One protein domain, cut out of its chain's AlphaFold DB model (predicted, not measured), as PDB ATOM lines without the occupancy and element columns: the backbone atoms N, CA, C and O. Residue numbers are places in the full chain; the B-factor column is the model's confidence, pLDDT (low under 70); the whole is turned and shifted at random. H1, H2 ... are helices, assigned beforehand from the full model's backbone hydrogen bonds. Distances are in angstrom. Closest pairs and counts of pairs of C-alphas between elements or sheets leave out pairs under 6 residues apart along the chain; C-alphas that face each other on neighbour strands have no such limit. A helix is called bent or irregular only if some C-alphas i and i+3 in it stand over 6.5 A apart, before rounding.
ATOM      1  N   GLN A 138     -20.264  -8.937  23.268       90.56
ATOM      2  CA  GLN A 138     -20.349  -9.352  24.665       90.56
ATOM      3  C   GLN A 138     -20.622 -10.846  24.770       90.56
ATOM      4  O   GLN A 138     -21.425 -11.401  24.021       90.56
ATOM      5  N   GLN A 139     -19.946 -11.474  25.725       89.88
ATOM      6  CA  GLN A 139     -20.170 -12.863  26.080       89.88
ATOM      7  C   GLN A 139     -21.446 -12.977  26.926       89.88
ATOM      8  O   GLN A 139     -21.639 -12.200  27.864       89.88
ATOM      9  N   GLY A 140     -22.316 -13.930  26.588       81.56
ATOM     10  CA  GLY A 140     -23.577 -14.183  27.300       81.56
ATOM     11  C   GLY A 140     -23.474 -15.206  28.443       81.56
ATOM     12  O   GLY A 140     -24.325 -15.212  29.330       81.56
ATOM     13  N   ALA A 141     -22.437 -16.046  28.434       74.69
ATOM     14  CA  ALA A 141     -22.149 -17.090  29.427       74.69
ATOM     15  C   ALA A 141     -20.717 -16.932  29.988       74.69
ATOM     16  O   ALA A 141     -20.076 -15.926  29.714       74.69
ATOM     17  N   GLY A 142     -20.216 -17.854  30.821       77.75
ATOM     18  CA  GLY A 142     -18.866 -17.769  31.425       77.75
ATOM     19  C   GLY A 142     -17.798 -18.660  30.773       77.75
ATOM     20  O   GLY A 142     -16.604 -18.441  30.959       77.75
ATOM     21  N   ASP A 143     -18.215 -19.633  29.978       85.62
ATOM     22  CA  ASP A 143     -17.410 -20.680  29.336       85.62
ATOM     23  C   ASP A 143     -16.620 -20.209  28.101       85.62
ATOM     24  O   ASP A 143     -15.479 -20.615  27.895       85.62
ATOM     25  N   ASP A 144     -17.175 -19.293  27.315       91.00
ATOM     26  CA  ASP A 144     -16.567 -18.793  26.070       91.00
ATOM     27  C   ASP A 144     -15.517 -17.682  26.218       91.00
ATOM     28  O   ASP A 144     -15.049 -17.132  25.220       91.00
ATOM     29  N   CYS A 145     -15.095 -17.337  27.436       92.19
ATOM     30  CA  CYS A 145     -14.247 -16.160  27.656       92.19
ATOM     31  C   CYS A 145     -12.913 -16.271  26.907       92.19
ATOM     32  O   CYS A 145     -12.456 -15.311  26.283       92.19
ATOM     33  N   ALA A 146     -12.329 -17.471  26.897       91.12
ATOM     34  CA  ALA A 146     -11.114 -17.773  26.155       91.12
ATOM     35  C   ALA A 146     -11.327 -17.691  24.634       91.12
ATOM     36  O   ALA A 146     -10.473 -17.161  23.925       91.12
ATOM     37  N   LEU A 147     -12.479 -18.144  24.125       93.19
ATOM     38  CA  LEU A 147     -12.798 -18.083  22.696       93.19
ATOM     39  C   LEU A 147     -12.972 -16.642  22.216       93.19
ATOM     40  O   LEU A 147     -12.437 -16.282  21.166       93.19
ATOM     41  N   PHE A 148     -13.638 -15.797  23.008       94.44
ATOM     42  CA  PHE A 148     -13.726 -14.364  22.733       94.44
ATOM     43  C   PHE A 148     -12.334 -13.731  22.664       94.44
ATOM     44  O   PHE A 148     -12.048 -13.017  21.706       94.44
ATOM     45  N   VAL A 149     -11.442 -14.021  23.621       93.69
ATOM     46  CA  VAL A 149     -10.057 -13.510  23.610       93.69
ATOM     47  C   VAL A 149      -9.311 -13.939  22.347       93.69
ATOM     48  O   VAL A 149      -8.736 -13.088  21.666       93.69
ATOM     49  N   CYS A 150      -9.359 -15.224  21.986       94.44
ATOM     50  CA  CYS A 150      -8.740 -15.716  20.754       94.44
ATOM     51  C   CYS A 150      -9.285 -14.985  19.522       94.44
ATOM     52  O   CYS A 150      -8.517 -14.566  18.654       94.44
ATOM     53  N   LYS A 151     -10.603 -14.771  19.463       94.12
ATOM     54  CA  LYS A 151     -11.241 -14.110  18.325       94.12
ATOM     55  C   LYS A 151     -10.912 -12.619  18.247       94.12
ATOM     56  O   LYS A 151     -10.685 -12.107  17.149       94.12
ATOM     57  N   TYR A 152     -10.813 -11.938  19.387       93.81
ATOM     58  CA  TYR A 152     -10.317 -10.565  19.459       93.81
ATOM     59  C   TYR A 152      -8.902 -10.451  18.896       93.81
ATOM     60  O   TYR A 152      -8.662  -9.617  18.025       93.81
ATOM     61  N   MET A 153      -7.989 -11.323  19.328       93.00
ATOM     62  CA  MET A 153      -6.609 -11.340  18.838       93.00
ATOM     63  C   MET A 153      -6.531 -11.657  17.341       93.00
ATOM     64  O   MET A 153      -5.766 -11.013  16.624       93.00
ATOM     65  N   GLU A 154      -7.352 -12.587  16.845       92.62
ATOM     66  CA  GLU A 154      -7.432 -12.896  15.413       92.62
ATOM     67  C   GLU A 154      -7.859 -11.668  14.595       92.62
ATOM     68  O   GLU A 154      -7.274 -11.391  13.549       92.62
ATOM     69  N   CYS A 155      -8.862 -10.917  15.066       91.94
ATOM     70  CA  CYS A 155      -9.335  -9.717  14.376       91.94
ATOM     71  C   CYS A 155      -8.285  -8.601  14.414       91.94
ATOM     72  O   CYS A 155      -7.978  -8.028  13.374       91.94
ATOM     73  N   LEU A 156      -7.678  -8.351  15.581       90.38
ATOM     74  CA  LEU A 156      -6.635  -7.330  15.754       90.38
ATOM     75  C   LEU A 156      -5.373  -7.620  14.932       90.38
ATOM     76  O   LEU A 156      -4.687  -6.694  14.509       90.38
ATOM     77  N   SER A 157      -5.069  -8.895  14.686       91.31
ATOM     78  CA  SER A 157      -3.898  -9.298  13.896       91.31
ATOM     79  C   SER A 157      -4.100  -9.105  12.388       91.31
ATOM     80  O   SER A 157      -3.132  -9.105  11.625       91.31
ATOM     81  N   LYS A 158      -5.346  -8.945  11.926       89.69
ATOM     82  CA  LYS A 158      -5.671  -8.778  10.507       89.69
ATOM     83  C   LYS A 158      -5.738  -7.295  10.159       89.69
ATOM     84  O   LYS A 158      -6.605  -6.573  10.629       89.69
ATOM     85  N   LYS A 159      -4.865  -6.862   9.245       76.56
ATOM     86  CA  LYS A 159      -4.722  -5.451   8.830       76.56
ATOM     87  C   LYS A 159      -5.988  -4.815   8.225       76.56
ATOM     88  O   LYS A 159      -6.057  -3.595   8.158       76.56
ATOM     89  N   ASN A 160      -6.973  -5.618   7.813       75.31
ATOM     90  CA  ASN A 160      -8.131  -5.168   7.028       75.31
ATOM     91  C   ASN A 160      -9.481  -5.328   7.746       75.31
ATOM     92  O   ASN A 160     -10.520  -5.144   7.118       75.31
ATOM     93  N   ILE A 161      -9.504  -5.703   9.030       75.69
ATOM     94  CA  ILE A 161     -10.764  -5.846   9.770       75.69
ATOM     95  C   ILE A 161     -10.994  -4.602  10.626       75.69
ATOM     96  O   ILE A 161     -10.261  -4.336  11.575       75.69
ATOM     97  N   ILE A 162     -12.048  -3.854  10.298       78.50
ATOM     98  CA  ILE A 162     -12.530  -2.745  11.121       78.50
ATOM     99  C   ILE A 162     -13.498  -3.327  12.156       78.50
ATOM    100  O   ILE A 162     -14.638  -3.662  11.846       78.50
ATOM    101  N   GLY A 163     -13.024  -3.465  13.394       85.81
ATOM    102  CA  GLY A 163     -13.828  -3.941  14.520       85.81
ATOM    103  C   GLY A 163     -13.842  -5.462  14.684       85.81
ATOM    104  O   GLY A 163     -12.858  -6.148  14.416       85.81
ATOM    105  N   PHE A 164     -14.955  -5.981  15.198       92.06
ATOM    106  CA  PHE A 164     -15.081  -7.367  15.647       92.06
ATOM    107  C   PHE A 164     -16.342  -8.004  15.047       92.06
ATOM    108  O   PHE A 164     -17.397  -7.971  15.680       92.06
ATOM    109  N   PRO A 165     -16.265  -8.555  13.819       92.25
ATOM    110  CA  PRO A 165     -17.416  -9.094  13.095       92.25
ATOM    111  C   PRO A 165     -17.760 -10.509  13.581       92.25
ATOM    112  O   PRO A 165     -17.666 -11.481  12.836       92.25
ATOM    113  N   PHE A 166     -18.074 -10.637  14.866       93.38
ATOM    114  CA  PHE A 166     -18.531 -11.880  15.478       93.38
ATOM    115  C   PHE A 166     -19.442 -11.580  16.668       93.38
ATOM    116  O   PHE A 166     -19.473 -10.469  17.191       93.38
ATOM    117  N   SER A 167     -20.183 -12.582  17.111       94.56
ATOM    118  CA  SER A 167     -21.158 -12.488  18.188       94.56
ATOM    119  C   SER A 167     -21.168 -13.765  19.029       94.56
ATOM    120  O   SER A 167     -20.524 -14.758  18.689       94.56
ATOM    121  N   GLN A 168     -21.933 -13.765  20.124       94.00
ATOM    122  CA  GLN A 168     -22.150 -14.971  20.927       94.00
ATOM    123  C   GLN A 168     -22.767 -16.118  20.105       94.00
ATOM    124  O   GLN A 168     -22.458 -17.276  20.365       94.00
ATOM    125  N   ALA A 169     -23.597 -15.815  19.097       93.62
ATOM    126  CA  ALA A 169     -24.226 -16.830  18.247       93.62
ATOM    127  C   ALA A 169     -23.209 -17.610  17.392       93.62
ATOM    128  O   ALA A 169     -23.474 -18.739  16.989       93.62
ATOM    129  N   ASP A 170     -22.024 -17.040  17.164       94.56
ATOM    130  CA  ASP A 170     -20.963 -17.668  16.376       94.56
ATOM    131  C   ASP A 170     -20.090 -18.623  17.206       94.56
ATOM    132  O   ASP A 170     -19.269 -19.352  16.642       94.56
ATOM    133  N   MET A 171     -20.229 -18.633  18.542       93.50
ATOM    134  CA  MET A 171     -19.295 -19.332  19.436       93.50
ATOM    135  C   MET A 171     -19.258 -20.839  19.214       93.50
ATOM    136  O   MET A 171     -18.176 -21.423  19.234       93.50
ATOM    137  N   ASP A 172     -20.391 -21.467  18.907       93.31
ATOM    138  CA  ASP A 172     -20.435 -22.901  18.611       93.31
ATOM    139  C   ASP A 172     -19.604 -23.257  17.376       93.31
ATOM    140  O   ASP A 172     -18.856 -24.239  17.365       93.31
ATOM    141  N   PHE A 173     -19.702 -22.439  16.328       95.44
ATOM    142  CA  PHE A 173     -18.905 -22.616  15.122       95.44
ATOM    143  C   PHE A 173     -17.425 -22.316  15.382       95.44
ATOM    144  O   PHE A 173     -16.556 -23.092  14.981       95.44
ATOM    145  N   ILE A 174     -17.133 -21.225  16.093       95.31
ATOM    146  CA  ILE A 174     -15.765 -20.826  16.445       95.31
ATOM    147  C   ILE A 174     -15.082 -21.909  17.288       95.31
ATOM    148  O   ILE A 174     -13.926 -22.235  17.017       95.31
ATOM    149  N   ARG A 175     -15.791 -22.521  18.245       94.31
ATOM    150  CA  ARG A 175     -15.282 -23.625  19.070       94.31
ATOM    151  C   ARG A 175     -14.853 -24.806  18.207       94.31
ATOM    152  O   ARG A 175     -13.720 -25.267  18.326       94.31
ATOM    153  N   ARG A 176     -15.729 -25.261  17.302       95.06
ATOM    154  CA  ARG A 176     -15.429 -26.374  16.384       95.06
ATOM    155  C   ARG A 176     -14.252 -26.050  15.468       95.06
ATOM    156  O   ARG A 176     -13.365 -26.879  15.298       95.06
ATOM    157  N   LYS A 177     -14.212 -24.833  14.923       95.56
ATOM    158  CA  LYS A 177     -13.118 -24.385  14.056       95.56
ATOM    159  C   LYS A 177     -11.777 -24.359  14.790       95.56
ATOM    160  O   LYS A 177     -10.770 -24.774  14.223       95.56
ATOM    161  N   LEU A 178     -11.757 -23.885  16.036       94.75
ATOM    162  CA  LEU A 178     -10.543 -23.861  16.847       94.75
ATOM    163  C   LEU A 178     -10.070 -25.279  17.185       94.75
ATOM    164  O   LEU A 178      -8.887 -25.566  17.038       94.75
ATOM    165  N   ALA A 179     -10.986 -26.168  17.581       94.75
ATOM    166  CA  ALA A 179     -10.663 -27.567  17.847       94.75
ATOM    167  C   ALA A 179     -10.051 -28.245  16.612       94.75
ATOM    168  O   ALA A 179      -8.998 -28.870  16.715       94.75
ATOM    169  N   TRP A 180     -10.654 -28.045  15.436       95.94
ATOM    170  CA  TRP A 180     -10.115 -28.548  14.174       95.94
ATOM    171  C   TRP A 180      -8.699 -28.027  13.896       95.94
ATOM    172  O   TRP A 180      -7.804 -28.818  13.616       95.94
ATOM    173  N   ALA A 181      -8.478 -26.716  14.024       94.06
ATOM    174  CA  ALA A 181      -7.170 -26.110  13.779       94.06
ATOM    175  C   ALA A 181      -6.080 -26.666  14.713       94.06
ATOM    176  O   ALA A 181      -4.958 -26.906  14.277       94.06
ATOM    177  N   ILE A 182      -6.414 -26.913  15.986       94.50
ATOM    178  CA  ILE A 182      -5.493 -27.531  16.950       94.50
ATOM    179  C   ILE A 182      -5.172 -28.973  16.541       94.50
ATOM    180  O   ILE A 182      -4.007 -29.359  16.538       94.50
ATOM    181  N   ILE A 183      -6.187 -29.766  16.184       94.88
ATOM    182  CA  ILE A 183      -6.000 -31.160  15.758       94.88
ATOM    183  C   ILE A 183      -5.108 -31.230  14.515       94.88
ATOM    184  O   ILE A 183      -4.187 -32.046  14.461       94.88
ATOM    185  N   GLU A 184      -5.362 -30.373  13.526       94.94
ATOM    186  CA  GLU A 184      -4.569 -30.314  12.300       94.94
ATOM    187  C   GLU A 184      -3.097 -30.007  12.603       94.94
ATOM    188  O   GLU A 184      -2.209 -30.685  12.084       94.94
ATOM    189  N   GLU A 185      -2.830 -29.046  13.488       93.88
ATOM    190  CA  GLU A 185      -1.462 -28.675  13.847       93.88
ATOM    191  C   GLU A 185      -0.742 -29.782  14.625       93.88
ATOM    192  O   GLU A 185       0.392 -30.136  14.303       93.88
ATOM    193  N   VAL A 186      -1.426 -30.428  15.574       93.44
ATOM    194  CA  VAL A 186      -0.882 -31.594  16.290       93.44
ATOM    195  C   VAL A 186      -0.537 -32.725  15.318       93.44
ATOM    196  O   VAL A 186       0.502 -33.376  15.459       93.44
ATOM    197  N   ASN A 187      -1.383 -32.971  14.317       90.31
ATOM    198  CA  ASN A 187      -1.122 -33.992  13.306       90.31
ATOM    199  C   ASN A 187       0.063 -33.616  12.402       90.31
ATOM    200  O   ASN A 187       0.876 -34.485  12.079       90.31
ATOM    201  N   ARG A 188       0.211 -32.333  12.052       90.44
ATOM    202  CA  ARG A 188       1.356 -31.816  11.286       90.44
ATOM    203  C   ARG A 188       2.673 -32.033  12.031       90.44
ATOM    204  O   ARG A 188       3.633 -32.532  11.446       90.44
ATOM    205  N   GLU A 189       2.712 -31.728  13.327       88.88
ATOM    206  CA  GLU A 189       3.899 -31.962  14.157       88.88
ATOM    207  C   GLU A 189       4.259 -33.448  14.264       88.88
ATOM    208  O   GLU A 189       5.436 -33.809  14.198       88.88
ATOM    209  N   LYS A 190       3.256 -34.324  14.424       86.69
ATOM    210  CA  LYS A 190       3.468 -35.779  14.463       86.69
ATOM    211  C   LYS A 190       4.055 -36.293  13.152       86.69
ATOM    212  O   LYS A 190       5.021 -37.045  13.197       86.69
ATOM    213  N   ALA A 191       3.529 -35.841  12.013       84.69
ATOM    214  CA  ALA A 191       4.044 -36.209  10.695       84.69
ATOM    215  C   ALA A 191       5.499 -35.747  10.485       84.69
ATOM    216  O   ALA A 191       6.313 -36.472   9.914       84.69
ATOM    217  N   HIS A 192       5.857 -34.559  10.983       83.94
ATOM    218  CA  HIS A 192       7.236 -34.077  10.916       83.94
ATOM    219  C   HIS A 192       8.181 -34.913  11.796       83.94
ATOM    220  O   HIS A 192       9.296 -35.229  11.378       83.94
ATOM    221  N   LYS A 193       7.748 -35.296  13.005       80.62
ATOM    222  CA  LYS A 193       8.537 -36.151  13.911       80.62
ATOM    223  C   LYS A 193       8.740 -37.550  13.336       80.62
ATOM    224  O   LYS A 193       9.883 -37.996  13.274       80.62
ATOM    225  N   SER A 194       7.684 -38.187  12.828       80.94
ATOM    226  CA  SER A 194       7.792 -39.516  12.214       80.94
ATOM    227  C   SER A 194       8.718 -39.512  10.996       80.94
ATOM    228  O   SER A 194       9.532 -40.413  10.844       80.94
ATOM    229  N   SER A 195       8.662 -38.463  10.167       81.31
ATOM    230  CA  SER A 195       9.580 -38.317   9.032       81.31
ATOM    231  C   SER A 195      11.034 -38.148   9.482       81.31
ATOM    232  O   SER A 195      11.936 -38.725   8.879       81.31
ATOM    233  N   SER A 196      11.285 -37.394  10.559       79.94
ATOM    234  CA  SER A 196      12.641 -37.250  11.096       79.94
ATOM    235  C   SER A 196      13.184 -38.544  11.712       79.94
ATOM    236  O   SER A 196      14.363 -38.837  11.535       79.94
ATOM    237  N   GLU A 197      12.339 -39.333  12.379       81.44
ATOM    238  CA  GLU A 197      12.716 -40.638  12.933       81.44
ATOM    239  C   GLU A 197      13.040 -41.639  11.817       81.44
ATOM    240  O   GLU A 197      14.089 -42.273  11.866       81.44
ATOM    241  N   GLU A 198      12.235 -41.687  10.749       83.12
ATOM    242  CA  GLU A 198      12.491 -42.534   9.574       83.12
ATOM    243  C   GLU A 198      13.830 -42.192   8.893       83.12
ATOM    244  O   GLU A 198      14.596 -43.076   8.500       83.12
ATOM    245  N   VAL A 199      14.160 -40.899   8.784       83.56
ATOM    246  CA  VAL A 199      15.456 -40.450   8.250       83.56
ATOM    247  C   VAL A 199      16.610 -40.897   9.149       83.56
ATOM    248  O   VAL A 199      17.638 -41.342   8.639       83.56
ATOM    249  N   VAL A 200      16.457 -40.798  10.472       85.44
ATOM    250  CA  VAL A 200      17.480 -41.245  11.427       85.44
ATOM    251  C   VAL A 200      17.674 -42.759  11.349       85.44
ATOM    252  O   VAL A 200      18.816 -43.202  11.252       85.44
ATOM    253  N   GLU A 201      16.600 -43.547  11.315       85.62
ATOM    254  CA  GLU A 201      16.678 -45.009  11.186       85.62
ATOM    255  C   GLU A 201      17.393 -45.432   9.900       85.62
ATOM    256  O   GLU A 201      18.267 -46.299   9.933       85.62
ATOM    257  N   LYS A 202      17.103 -44.762   8.780       87.38
ATOM    258  CA  LYS A 202      17.766 -45.027   7.498       87.38
ATOM    259  C   LYS A 202      19.255 -44.673   7.511       87.38
ATOM    260  O   LYS A 202      20.050 -45.338   6.853       87.38
ATOM    261  N   ILE A 203      19.649 -43.623   8.231       85.88
ATOM    262  CA  ILE A 203      21.068 -43.279   8.407       85.88
ATOM    263  C   ILE A 203      21.766 -44.336   9.267       85.88
ATOM    264  O   ILE A 203      22.862 -44.763   8.916       85.88
ATOM    265  N   VAL A 204      21.139 -44.772  10.362       89.44
ATOM    266  CA  VAL A 204      21.696 -45.802  11.252       89.44
ATOM    267  C   VAL A 204      21.883 -47.124  10.505       89.44
ATOM    268  O   VAL A 204      22.975 -47.682  10.552       89.44
ATOM    269  N   SER A 205      20.890 -47.576   9.731       86.38
ATOM    270  CA  SER A 205      21.009 -48.827   8.970       86.38
ATOM    271  C   SER A 205      22.135 -48.785   7.932       86.38
ATOM    272  O   SER A 205      22.849 -49.764   7.759       86.38
ATOM    273  N   LEU A 206      22.334 -47.643   7.261       87.00
ATOM    274  CA  LEU A 206      23.426 -47.467   6.295       87.00
ATOM    275  C   LEU A 206      24.813 -47.465   6.950       87.00
ATOM    276  O   LEU A 206      25.791 -47.808   6.290       87.00
ATOM    277  N   LEU A 207      24.913 -47.046   8.214       82.44
ATOM    278  CA  LEU A 207      26.163 -47.082   8.973       82.44
ATOM    279  C   LEU A 207      26.482 -48.487   9.494       82.44
ATOM    280  O   LEU A 207      27.654 -48.837   9.552       82.44
ATOM    281  N   ASP A 208      25.469 -49.284   9.838       86.69
ATOM    282  CA  ASP A 208      25.653 -50.669  10.294       86.69
ATOM    283  C   ASP A 208      26.025 -51.635   9.146       86.69
ATOM    284  O   ASP A 208      26.578 -52.708   9.389       86.69
ATOM    285  N   GLU A 209      25.736 -51.266   7.894       83.75
ATOM    286  CA  GLU A 209      26.091 -52.033   6.688       83.75
ATOM    287  C   GLU A 209      27.506 -51.734   6.136       83.75
ATOM    288  O   GLU A 209      27.944 -52.420   5.206       83.75
ATOM    289  N   ALA A 210      28.216 -50.731   6.673       61.03
ATOM    290  CA  ALA A 210      29.536 -50.267   6.213       61.03
ATOM    291  C   ALA A 210      30.703 -50.806   7.062       61.03
ATOM    292  O   ALA A 210      31.755 -51.128   6.457       61.03
TER     293      ALA A 210
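What this domain is: This is residues 138 to 210 of the 210 residues of an uncharacterized protein of Colocasia esculenta (UniProt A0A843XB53). One long helix, H2, meets a short one, H1, near their first residues, making an L; beyond that corner a long arm sticks out, residues 179 to 210 standing free, of which 179 to 208 belong to H2. The 73 printed residues include two named helices, H1 then H2, and no named strand: all helix. The whole is extended, with a radius of gyration of the C-alphas of 20.9 A and spans of 67 by 28 by 15 A.

How they stand to each other: Start at H2, residues 168 to 208, which has a kink of 26 degrees near residue 175. H1, residues 145 to 157, only just touches it, with 3 pairs of C-alphas within 8 A, through residue 147 alone and residues 171 to 175 alone. The closest C-alphas, of Leu 147 and Arg 175, are 7.1 A apart. Their lines are about perpendicular, at 76 degrees. Every O i to N i+4 pair is within hydrogen-bond range in H1, and 35 of 37 in H2.

Where its parts are: Find C-alpha 168 at (-22.150, -14.971, 20.927); H2 runs 60.6 A to C-alpha 208 at (25.653, -50.669, 10.294). It is irregular: C-alphas 169 and 172 are 7.2 A apart. H1 begins at C-alpha 145, (-14.247, -16.160, 27.656), and spans 18.5 A.

The domain as a whole: The C-alphas farthest apart, of Gly 140 and Ala 210, are 67.6 A apart. The printed part has no cut, and the H1 to H2 link is short. Residue 210 has pLDDT under 70.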